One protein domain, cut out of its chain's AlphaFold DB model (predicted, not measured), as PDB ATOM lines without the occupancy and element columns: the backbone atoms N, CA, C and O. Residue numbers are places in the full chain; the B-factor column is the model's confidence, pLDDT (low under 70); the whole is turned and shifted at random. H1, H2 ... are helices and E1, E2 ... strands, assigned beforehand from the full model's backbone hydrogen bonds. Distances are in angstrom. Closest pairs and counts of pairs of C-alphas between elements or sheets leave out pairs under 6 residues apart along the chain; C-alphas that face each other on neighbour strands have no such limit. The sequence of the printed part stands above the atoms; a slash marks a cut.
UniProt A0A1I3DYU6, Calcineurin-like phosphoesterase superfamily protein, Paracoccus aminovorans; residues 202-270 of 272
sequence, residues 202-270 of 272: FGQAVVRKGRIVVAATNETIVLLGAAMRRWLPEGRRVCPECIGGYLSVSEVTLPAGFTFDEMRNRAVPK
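Overview. This is residues 202 to 270 of the 272 residues of the protein "Calcineurin-like phosphoesterase superfamily protein" of Paracoccus aminovorans (UniProt A0A1I3DYU6). A small antiparallel sheet of three strands, E1, E2 and E3, has a second, two-stranded hairpin, E4 and E5, packed on it chiefly at E3, and two very short helices: H2, which comes near both edge strands, E1 and E3, and near E4, and H1, at the end of the domain away from the hairpin. From H2 a long loop, residues 245 to 257, returns to E4, and its residues 252 to 253 pair with residues 223 to 224 of E3. The printed part has 69 residues, with two named helices and five named strands in the order E1 E2 E3 H1 H2 E4 E5; the class is mixed, helices and strands, although only 30 residues are in named elements. The whole is compact and rounded, with a radius of gyration of the C-alphas of 10.5 A and spans of 28 by 24 by 18 A.

Arrangement. The larger sheet runs E1, residues 205 to 208, E2, residues 211 to 214, and E3, residues 220 to 224, with E1 and E3 as edge strands. It is a meander, each strand the antiparallel neighbour of the one before. The hairpin of E1 and E2 has an angle of 137 degrees between its directions, with N 206 and O 213 at 2.9 A and N 208 and O 211 at 2.8 A, within hydrogen-bond range. The hairpin of E2 and E3 has an angle of 163 degrees, with N 221 and O 212 at 2.8 A. The other sheet is the antiparallel hairpin of E4, residues 258 to 261, and E5, residues 266 to 269, at 138 degrees, with N 259 and O 268 at 2.8 A. The closest C-alphas of E3 and E5 are those of Ile 221 and Ala 267, 4.7 A apart. H1, residues 228 to 231, is on the larger sheet but only grazes it, with its residues 228 to 230. H2, residues 240 to 244, also only grazes that sheet. The closest C-alphas of H2 and E4 are those of Gly 244 and Phe 260, 6.5 A apart. H1 and H2 are apart. In H2 every O i to N i+4 pair is within hydrogen-bond range; H1 is too short for such a pair, and its one O i to N i+3 pair is within range.

Along the chain. E1 begins with C-alpha 205 at (18.252, -30.360, -15.284) and is 9.5 A long; E2 is 9.8 A and E3 10.5 A. H1 is 5.1 A long, and H2 is 5.7 A, beginning with C-alpha 240 at (13.201, -30.789, -21.352). E4 is 9.4 A long, and E5 is 10.0 A, ending with C-alpha 269 at (13.662, -47.221, -16.833).

Size, cuts and confidence. The two C-alphas farthest apart, those of Arg 230 and Lys 270, are 29.5 A apart. The printed part has no cut. The link from H2 to E4, 13 residues, is long. The mean pLDDT of the printed part is 85.6, and residues 245 to 250 are under 70.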
ATOM      1  N   PHE A 202      10.848 -28.225 -15.222       75.19
ATOM      2  CA  PHE A 202      11.419 -27.632 -16.432       75.19
ATOM      3  C   PHE A 202      12.850 -27.090 -16.265       75.19
ATOM      4  O   PHE A 202      13.646 -27.161 -17.197       75.19
ATOM      5  N   GLY A 203      13.216 -26.571 -15.089       79.12
ATOM      6  CA  GLY A 203      14.549 -26.017 -14.845       79.12
ATOM      7  C   GLY A 203      15.452 -26.885 -13.979       79.12
ATOM      8  O   GLY A 203      16.564 -26.461 -13.673       79.12
ATOM      9  N   GLN A 204      15.035 -28.087 -13.579       88.38
ATOM     10  CA  GLN A 204      15.814 -28.934 -12.666       88.38
ATOM     11  C   GLN A 204      17.047 -29.592 -13.299       88.38
ATOM     12  O   GLN A 204      17.942 -29.998 -12.560       88.38
ATOM     13  N   ALA A 205      17.127 -29.709 -14.623       92.31
ATOM     14  CA  ALA A 205      18.252 -30.360 -15.284       92.31
ATOM     15  C   ALA A 205      19.472 -29.427 -15.395       92.31
ATOM     16  O   ALA A 205      19.364 -28.288 -15.851       92.31
ATOM     17  N   VAL A 206      20.645 -29.914 -14.977       94.81
ATOM     18  CA  VAL A 206      21.904 -29.155 -14.918       94.81
ATOM     19  C   VAL A 206      23.076 -29.981 -15.441       94.81
ATOM     20  O   VAL A 206      23.154 -31.189 -15.210       94.81
ATOM     21  N   VAL A 207      24.008 -29.336 -16.137       93.94
ATOM     22  CA  VAL A 207      25.241 -29.962 -16.614       93.94
ATOM     23  C   VAL A 207      26.189 -30.174 -15.433       93.94
ATOM     24  O   VAL A 207      26.561 -29.214 -14.756       93.94
ATOM     25  N   ARG A 208      26.572 -31.428 -15.173       95.50
ATOM     26  CA  ARG A 208      27.572 -31.801 -14.166       95.50
ATOM     27  C   ARG A 208      28.508 -32.901 -14.639       95.50
ATOM     28  O   ARG A 208      28.071 -34.022 -14.918       95.50
ATOM     29  N   LYS A 209      29.811 -32.623 -14.629       91.44
ATOM     30  CA  LYS A 209      30.894 -33.569 -14.948       91.44
ATOM     31  C   LYS A 209      30.633 -34.324 -16.259       91.44
ATOM     32  O   LYS A 209      30.738 -35.549 -16.314       91.44
ATOM     33  N   GLY A 210      30.239 -33.592 -17.300       89.31
ATOM     34  CA  GLY A 210      29.970 -34.148 -18.630       89.31
ATOM     35  C   GLY A 210      28.688 -34.976 -18.750       89.31
ATOM     36  O   GLY A 210      28.592 -35.853 -19.609       89.31
ATOM     37  N   ARG A 211      27.707 -34.712 -17.887       93.25
ATOM     38  CA  ARG A 211      26.359 -35.291 -17.912       93.25
ATOM     39  C   ARG A 211      25.338 -34.179 -17.740       93.25
ATOM     40  O   ARG A 211      25.665 -33.170 -17.127       93.25
ATOM     41  N   ILE A 212      24.109 -34.385 -18.193       94.25
ATOM     42  CA  ILE A 212      22.971 -33.602 -17.694       94.25
ATOM     43  C   ILE A 212      22.305 -34.442 -16.613       94.25
ATOM     44  O   ILE A 212      22.002 -35.619 -16.826       94.25
ATOM     45  N   VAL A 213      22.133 -33.855 -15.436       95.25
ATOM     46  CA  VAL A 213      21.608 -34.529 -14.248       95.25
ATOM     47  C   VAL A 213      20.452 -33.744 -13.648       95.25
ATOM     48  O   VAL A 213      20.346 -32.534 -13.841       95.25
ATOM     49  N   VAL A 214      19.626 -34.410 -12.849       92.38
ATOM     50  CA  VAL A 214      18.654 -33.732 -11.986       92.38
ATOM     51  C   VAL A 214      19.425 -33.002 -10.885       92.38
ATOM     52  O   VAL A 214      20.127 -33.637 -10.101       92.38
ATOM     53  N   ALA A 215      19.307 -31.677 -10.789       90.38
ATOM     54  CA  ALA A 215      20.130 -30.857  -9.895       90.38
ATOM     55  C   ALA A 215      20.054 -31.281  -8.421       90.38
ATOM     56  O   ALA A 215      21.080 -31.271  -7.732       90.38
ATOM     57  N   ALA A 216      18.855 -31.666  -7.969       87.44
ATOM     58  CA  ALA A 216      18.574 -32.032  -6.584       87.44
ATOM     59  C   ALA A 216      19.104 -33.422  -6.201       87.44
ATOM     60  O   ALA A 216      19.624 -33.590  -5.105       87.44
ATOM     61  N   THR A 217      18.994 -34.414  -7.091       91.75
ATOM     62  CA  THR A 217      19.336 -35.815  -6.769       91.75
ATOM     63  C   THR A 217      20.622 -36.301  -7.422       91.75
ATOM     64  O   THR A 217      21.128 -37.367  -7.085       91.75
ATOM     65  N   ASN A 218      21.169 -35.526  -8.359       92.81
ATOM     66  CA  ASN A 218      22.327 -35.882  -9.174       92.81
ATOM     67  C   ASN A 218      22.118 -37.138 -10.052       92.81
ATOM     68  O   ASN A 218      23.084 -37.671 -10.607       92.81
ATOM     69  N   GLU A 219      20.871 -37.602 -10.197       92.88
ATOM     70  CA  GLU A 219      20.496 -38.684 -11.108       92.88
ATOM     71  C   GLU A 219      20.803 -38.287 -12.550       92.88
ATOM     72  O   GLU A 219      20.513 -37.169 -12.978       92.88
ATOM     73  N   THR A 220      21.401 -39.207 -13.307       94.19
ATOM     74  CA  THR A 220      21.793 -38.940 -14.694       94.19
ATOM     75  C   THR A 220      20.576 -38.972 -15.603       94.19
ATOM     76  O   THR A 220      19.881 -39.978 -15.667       94.19
ATOM     77  N   ILE A 221      20.364 -37.875 -16.328       92.94
ATOM     78  CA  ILE A 221      19.364 -37.782 -17.388       92.94
ATOM     79  C   ILE A 221      20.018 -38.211 -18.700       92.94
ATOM     80  O   ILE A 221      19.547 -39.142 -19.341       92.94
ATOM     81  N   VAL A 222      21.142 -37.587 -19.073       91.56
ATOM     82  CA  VAL A 222      21.887 -37.922 -20.301       91.56
ATOM     83  C   VAL A 222      23.396 -37.847 -20.081       91.56
ATOM     84  O   VAL A 222      23.885 -37.080 -19.245       91.56
ATOM     85  N   LEU A 223      24.142 -38.618 -20.864       91.06
ATOM     86  CA  LEU A 223      25.598 -38.579 -20.958       91.06
ATOM     87  C   LEU A 223      26.008 -37.706 -22.149       91.06
ATOM     88  O   LEU A 223      25.463 -37.864 -23.241       91.06
ATOM     89  N   LEU A 224      26.976 -36.809 -21.940       90.69
ATOM     90  CA  LEU A 224      27.514 -35.940 -22.989       90.69
ATOM     91  C   LEU A 224      28.856 -36.481 -23.495       90.69
ATOM     92  O   LEU A 224      29.762 -36.772 -22.701       90.69
ATOM     93  N   GLY A 225      28.995 -36.559 -24.813       86.31
ATOM     94  CA  GLY A 225      30.234 -36.801 -25.543       86.31
ATOM     95  C   GLY A 225      31.150 -35.577 -25.549       86.31
ATOM     96  O   GLY A 225      30.828 -34.519 -25.002       86.31
ATOM     97  N   ALA A 226      32.344 -35.736 -26.114       83.50
ATOM     98  CA  ALA A 226      33.424 -34.771 -25.941       83.50
ATOM     99  C   ALA A 226      33.137 -33.407 -26.591       83.50
ATOM    100  O   ALA A 226      33.472 -32.380 -25.993       83.50
ATOM    101  N   ALA A 227      32.515 -33.352 -27.775       81.56
ATOM    102  CA  ALA A 227      32.183 -32.067 -28.389       81.56
ATOM    103  C   ALA A 227      31.010 -31.390 -27.672       81.56
ATOM    104  O   ALA A 227      31.100 -30.195 -27.385       81.56
ATOM    105  N   MET A 228      29.986 -32.145 -27.264       83.75
ATOM    106  CA  MET A 228      28.863 -31.587 -26.497       83.75
ATOM    107  C   MET A 228      29.266 -31.009 -25.139       83.75
ATOM    108  O   MET A 228      28.732 -29.976 -24.736       83.75
ATOM    109  N   ARG A 229      30.261 -31.589 -24.457       84.75
ATOM    110  CA  ARG A 229      30.827 -31.011 -23.220       84.75
ATOM    111  C   ARG A 229      31.442 -29.623 -23.413       84.75
ATOM    112  O   ARG A 229      31.545 -28.880 -22.446       84.75
ATOM    113  N   ARG A 230      31.873 -29.279 -24.633       81.50
ATOM    114  CA  ARG A 230      32.402 -27.941 -24.950       81.50
ATOM    115  C   ARG A 230      31.287 -26.927 -25.192       81.50
ATOM    116  O   ARG A 230      31.446 -25.766 -24.838       81.50
ATOM    117  N   TRP A 231      30.173 -27.370 -25.769       81.00
ATOM    118  CA  TRP A 231      29.011 -26.526 -26.068       81.00
ATOM    119  C   TRP A 231      28.086 -26.306 -24.872       81.00
ATOM    120  O   TRP A 231      27.390 -25.296 -24.812       81.00
ATOM    121  N   LEU A 232      28.086 -27.233 -23.914       86.81
ATOM    122  CA  LEU A 232      27.299 -27.162 -22.689       86.81
ATOM    123  C   LEU A 232      28.231 -27.026 -21.479       86.81
ATOM    124  O   LEU A 232      28.728 -28.039 -20.982       86.81
ATOM    125  N   PRO A 233      28.478 -25.795 -20.996       82.81
ATOM    126  CA  PRO A 233      29.364 -25.560 -19.864       82.81
ATOM    127  C   PRO A 233      28.833 -26.176 -18.564       82.81
ATOM    128  O   PRO A 233      27.621 -26.272 -18.352       82.81
ATOM    129  N   GLU A 234      29.753 -26.521 -17.661       92.12
ATOM    130  CA  GLU A 234      29.443 -26.996 -16.308       92.12
ATOM    131  C   GLU A 234      28.523 -26.011 -15.565       92.12
ATOM    132  O   GLU A 234      28.681 -24.793 -15.652       92.12
ATOM    133  N   GLY A 235      27.549 -26.541 -14.826       90.94
ATOM    134  CA  GLY A 235      26.630 -25.756 -14.000       90.94
ATOM    135  C   GLY A 235      25.484 -25.090 -14.764       90.94
ATOM    136  O   GLY A 235      24.560 -24.585 -14.128       90.94
ATOM    137  N   ARG A 236      25.483 -25.118 -16.103       90.62
ATOM    138  CA  ARG A 236      24.390 -24.557 -16.909       90.62
ATOM    139  C   ARG A 236      23.173 -25.476 -16.921       90.62
ATOM    140  O   ARG A 236      23.302 -26.699 -16.869       90.62
ATOM    141  N   ARG A 237      21.981 -24.888 -17.008       91.75
ATOM    142  CA  ARG A 237      20.708 -25.622 -17.024       91.75
ATOM    143  C   ARG A 237      20.226 -25.890 -18.442       91.75
ATOM    144  O   ARG A 237      20.554 -25.139 -19.359       91.75
ATOM    145  N   VAL A 238      19.462 -26.962 -18.633       90.50
ATOM    146  CA  VAL A 238      18.965 -27.386 -19.954       90.50
ATOM    147  C   VAL A 238      17.484 -27.753 -19.847       90.50
ATOM    148  O   VAL A 238      17.093 -28.425 -18.900       90.50
ATOM    149  N   CYS A 239      16.652 -27.288 -20.782       87.81
ATOM    150  CA  CYS A 239      15.211 -27.545 -20.761       87.81
ATOM    151  C   CYS A 239      14.863 -28.968 -21.244       87.81
ATOM    152  O   CYS A 239      15.658 -29.569 -21.979       87.81
ATOM    153  N   PRO A 240      13.673 -29.492 -20.894       86.94
ATOM    154  CA  PRO A 240      13.201 -30.789 -21.352       86.94
ATOM    155  C   PRO A 240      13.107 -30.883 -22.871       86.94
ATOM    156  O   PRO A 240      13.492 -31.915 -23.394       86.94
ATOM    157  N   GLU A 241      12.697 -29.842 -23.605       84.38
ATOM    158  CA  GLU A 241      12.643 -29.930 -25.075       84.38
ATOM    159  C   GLU A 241      14.039 -30.088 -25.690       84.38
ATOM    160  O   GLU A 241      14.237 -30.876 -26.612       84.38
ATOM    161  N   CYS A 242      15.040 -29.379 -25.160       85.25
ATOM    162  CA  CYS A 242      16.427 -29.531 -25.590       85.25
ATOM    163  C   CYS A 242      16.959 -30.934 -25.278       85.25
ATOM    164  O   CYS A 242      17.672 -31.510 -26.097       85.25
ATOM    165  N   ILE A 243      16.612 -31.489 -24.115       87.06
ATOM    166  CA  ILE A 243      17.020 -32.838 -23.711       87.06
ATOM    167  C   ILE A 243      16.260 -33.909 -24.493       87.06
ATOM    168  O   ILE A 243      16.880 -34.869 -24.921       87.06
ATOM    169  N   GLY A 244      14.958 -33.751 -24.715       76.56
ATOM    170  CA  GLY A 244      14.107 -34.671 -25.471       76.56
ATOM    171  C   GLY A 244      14.404 -34.650 -26.967       76.56
ATOM    172  O   GLY A 244      14.310 -35.680 -27.624       76.56
ATOM    173  N   GLY A 245      14.883 -33.513 -27.479       67.44
ATOM    174  CA  GLY A 245      15.564 -33.403 -28.773       67.44
ATOM    175  C   GLY A 245      17.055 -33.775 -28.728       67.44
ATOM    176  O   GLY A 245      17.743 -33.657 -29.742       67.44
ATOM    177  N   TYR A 246      17.563 -34.178 -27.557       68.88
ATOM    178  CA  TYR A 246      18.942 -34.577 -27.247       68.88
ATOM    179  C   TYR A 246      20.021 -33.665 -27.832       68.88
ATOM    180  O   TYR A 246      21.072 -34.134 -28.252       68.88
ATOM    181  N   LEU A 247      19.746 -32.359 -27.898       62.09
ATOM    182  CA  LEU A 247      20.602 -31.330 -28.504       62.09
ATOM    183  C   LEU A 247      21.288 -31.790 -29.823       62.09
ATOM    184  O   LEU A 247      22.433 -31.445 -30.102       62.09
ATOM    185  N   SER A 248      20.540 -32.590 -30.597       56.00
ATOM    186  CA  SER A 248      20.663 -32.980 -32.009       56.00
ATOM    187  C   SER A 248      21.988 -33.549 -32.571       56.00
ATOM    188  O   SER A 248      22.300 -33.275 -33.730       56.00
ATOM    189  N   VAL A 249      22.758 -34.374 -31.844       56.38
ATOM    190  CA  VAL A 249      23.916 -35.127 -32.411       56.38
ATOM    191  C   VAL A 249      24.159 -36.479 -31.720       56.38
ATOM    192  O   VAL A 249      23.757 -36.677 -30.577       56.38
ATOM    193  N   SER A 250      24.897 -37.389 -32.383       65.38
ATOM    194  CA  SER A 250      25.294 -38.739 -31.911       65.38
ATOM    195  C   SER A 250      26.093 -38.780 -30.597       65.38
ATOM    196  O   SER A 250      26.382 -39.854 -30.072       65.38
ATOM    197  N   GLU A 251      26.451 -37.621 -30.053       74.88
ATOM    198  CA  GLU A 251      27.232 -37.474 -28.832       74.88
ATOM    199  C   GLU A 251      26.390 -37.311 -27.559       74.88
ATOM    200  O   GLU A 251      26.956 -37.121 -26.486       74.88
ATOM    201  N   VAL A 252      25.060 -37.380 -27.627       83.44
ATOM    202  CA  VAL A 252      24.215 -37.367 -26.424       83.44
ATOM    203  C   VAL A 252      23.492 -38.701 -26.305       83.44
ATOM    204  O   VAL A 252      22.749 -39.096 -27.197       83.44
ATOM    205  N   THR A 253      23.716 -39.419 -25.202       87.94
ATOM    206  CA  THR A 253      23.136 -40.755 -24.991       87.94
ATOM    207  C   THR A 253      22.388 -40.853 -23.669       87.94
ATOM    208  O   THR A 253      22.772 -40.268 -22.657       87.94
ATOM    209  N   LEU A 254      21.296 -41.614 -23.674       89.00
ATOM    210  CA  LEU A 254      20.613 -42.038 -22.455       89.00
ATOM    211  C   LEU A 254      21.433 -43.105 -21.717       89.00
ATOM    212  O   LEU A 254      22.119 -43.901 -22.365       89.00
ATOM    213  N   PRO A 255      21.315 -43.198 -20.379       88.62
ATOM    214  CA  PRO A 255      21.756 -44.379 -19.651       88.62
ATOM    215  C   PRO A 255      21.158 -45.663 -20.246       88.62
ATOM    216  O   PRO A 255      20.003 -45.693 -20.683       88.62
ATOM    217  N   ALA A 256      21.941 -46.743 -20.253       88.81
ATOM    218  CA  ALA A 256      21.500 -48.021 -20.801       88.81
ATOM    219  C   ALA A 256      20.225 -48.516 -20.095       88.81
ATOM    220  O   ALA A 256      20.172 -48.574 -18.870       88.81
ATOM    221  N   GLY A 257      19.200 -48.871 -20.875       89.50
ATOM    222  CA  GLY A 257      17.916 -49.344 -20.345       89.50
ATOM    223  C   GLY A 257      16.933 -48.246 -19.927       89.50
ATOM    224  O   GLY A 257      15.891 -48.577 -19.372       89.50
ATOM    225  N   PHE A 258      17.213 -46.969 -20.207       91.00
ATOM    226  CA  PHE A 258      16.323 -45.849 -19.882       91.00
ATOM    227  C   PHE A 258      15.700 -45.213 -21.138       91.00
ATOM    228  O   PHE A 258      16.218 -45.351 -22.249       91.00
ATOM    229  N   THR A 259      14.577 -44.521 -20.954       90.00
ATOM    230  CA  THR A 259      13.941 -43.582 -21.894       90.00
ATOM    231  C   THR A 259      13.851 -42.206 -21.254       90.00
ATOM    232  O   THR A 259      13.906 -42.081 -20.030       90.00
ATOM    233  N   PHE A 260      13.710 -41.162 -22.066       88.69
ATOM    234  CA  PHE A 260      13.419 -39.839 -21.532       88.69
ATOM    235  C   PHE A 260      11.941 -39.692 -21.218       88.69
ATOM    236  O   PHE A 260      11.095 -40.031 -22.041       88.69
ATOM    237  N   ASP A 261      11.654 -39.125 -20.060       85.25
ATOM    238  CA  ASP A 261      10.353 -38.590 -19.721       85.25
ATOM    239  C   ASP A 261      10.469 -37.065 -19.704       85.25
ATOM    240  O   ASP A 261      11.011 -36.472 -18.766       85.25
ATOM    241  N   GLU A 262       9.982 -36.439 -20.775       81.56
ATOM    242  CA  GLU A 262       9.999 -34.985 -20.944       81.56
ATOM    243  C   GLU A 262       9.175 -34.279 -19.860       81.56
ATOM    244  O   GLU A 262       9.565 -33.221 -19.367       81.56
ATOM    245  N   MET A 263       8.084 -34.905 -19.410       75.06
ATOM    246  CA  MET A 263       7.169 -34.357 -18.406       75.06
ATOM    247  C   MET A 263       7.826 -34.300 -17.034       75.06
ATOM    248  O   MET A 263       7.620 -33.357 -16.274       75.06
ATOM    249  N   ARG A 264       8.627 -35.319 -16.717       79.44
ATOM    250  CA  ARG A 264       9.387 -35.413 -15.465       79.44
ATOM    251  C   ARG A 264      10.790 -34.818 -15.578       79.44
ATOM    252  O   ARG A 264      11.507 -34.813 -14.577       79.44
ATOM    253  N   ASN A 265      11.182 -34.355 -16.770       85.12
ATOM    254  CA  ASN A 265      12.533 -33.918 -17.124       85.12
ATOM    255  C   ASN A 265      13.616 -34.885 -16.604       85.12
ATOM    256  O   ASN A 265      14.580 -34.484 -15.944       85.12
ATOM    257  N   ARG A 266      13.403 -36.190 -16.813       88.81
ATOM    258  CA  ARG A 266      14.173 -37.271 -16.177       88.81
ATOM    259  C   ARG A 266      14.351 -38.462 -17.109       88.81
ATOM    260  O   ARG A 266      13.507 -38.738 -17.952       88.81
ATOM    261  N   ALA A 267      15.435 -39.210 -16.916       87.75
ATOM    262  CA  ALA A 267      15.548 -40.548 -17.480       87.75
ATOM    263  C   ALA A 267      14.770 -41.533 -16.597       87.75
ATOM    264  O   ALA A 267      14.966 -41.565 -15.380       87.75
ATOM    265  N   VAL A 268      13.920 -42.358 -17.202       89.88
ATOM    266  CA  VAL A 268      13.131 -43.398 -16.524       89.88
ATOM    267  C   VAL A 268      13.446 -44.783 -17.106       89.88
ATOM    268  O   VAL A 268      13.753 -44.872 -18.293       89.88
ATOM    269  N   PRO A 269      13.422 -45.873 -16.313       90.25
ATOM    270  CA  PRO A 269      13.662 -47.221 -16.833       90.25
ATOM    271  C   PRO A 269      12.650 -47.611 -17.916       90.25
ATOM    272  O   PRO A 269      11.461 -47.325 -17.787       90.25
ATOM    273  N   LYS A 270      13.104 -48.316 -18.956       87.62
ATOM    274  CA  LYS A 270      12.233 -48.889 -19.991       87.62
ATOM    275  C   LYS A 270      11.300 -49.941 -19.380       87.62
ATOM    276  O   LYS A 270      11.771 -50.843 -18.693       87.62
TER     277      LYS A 270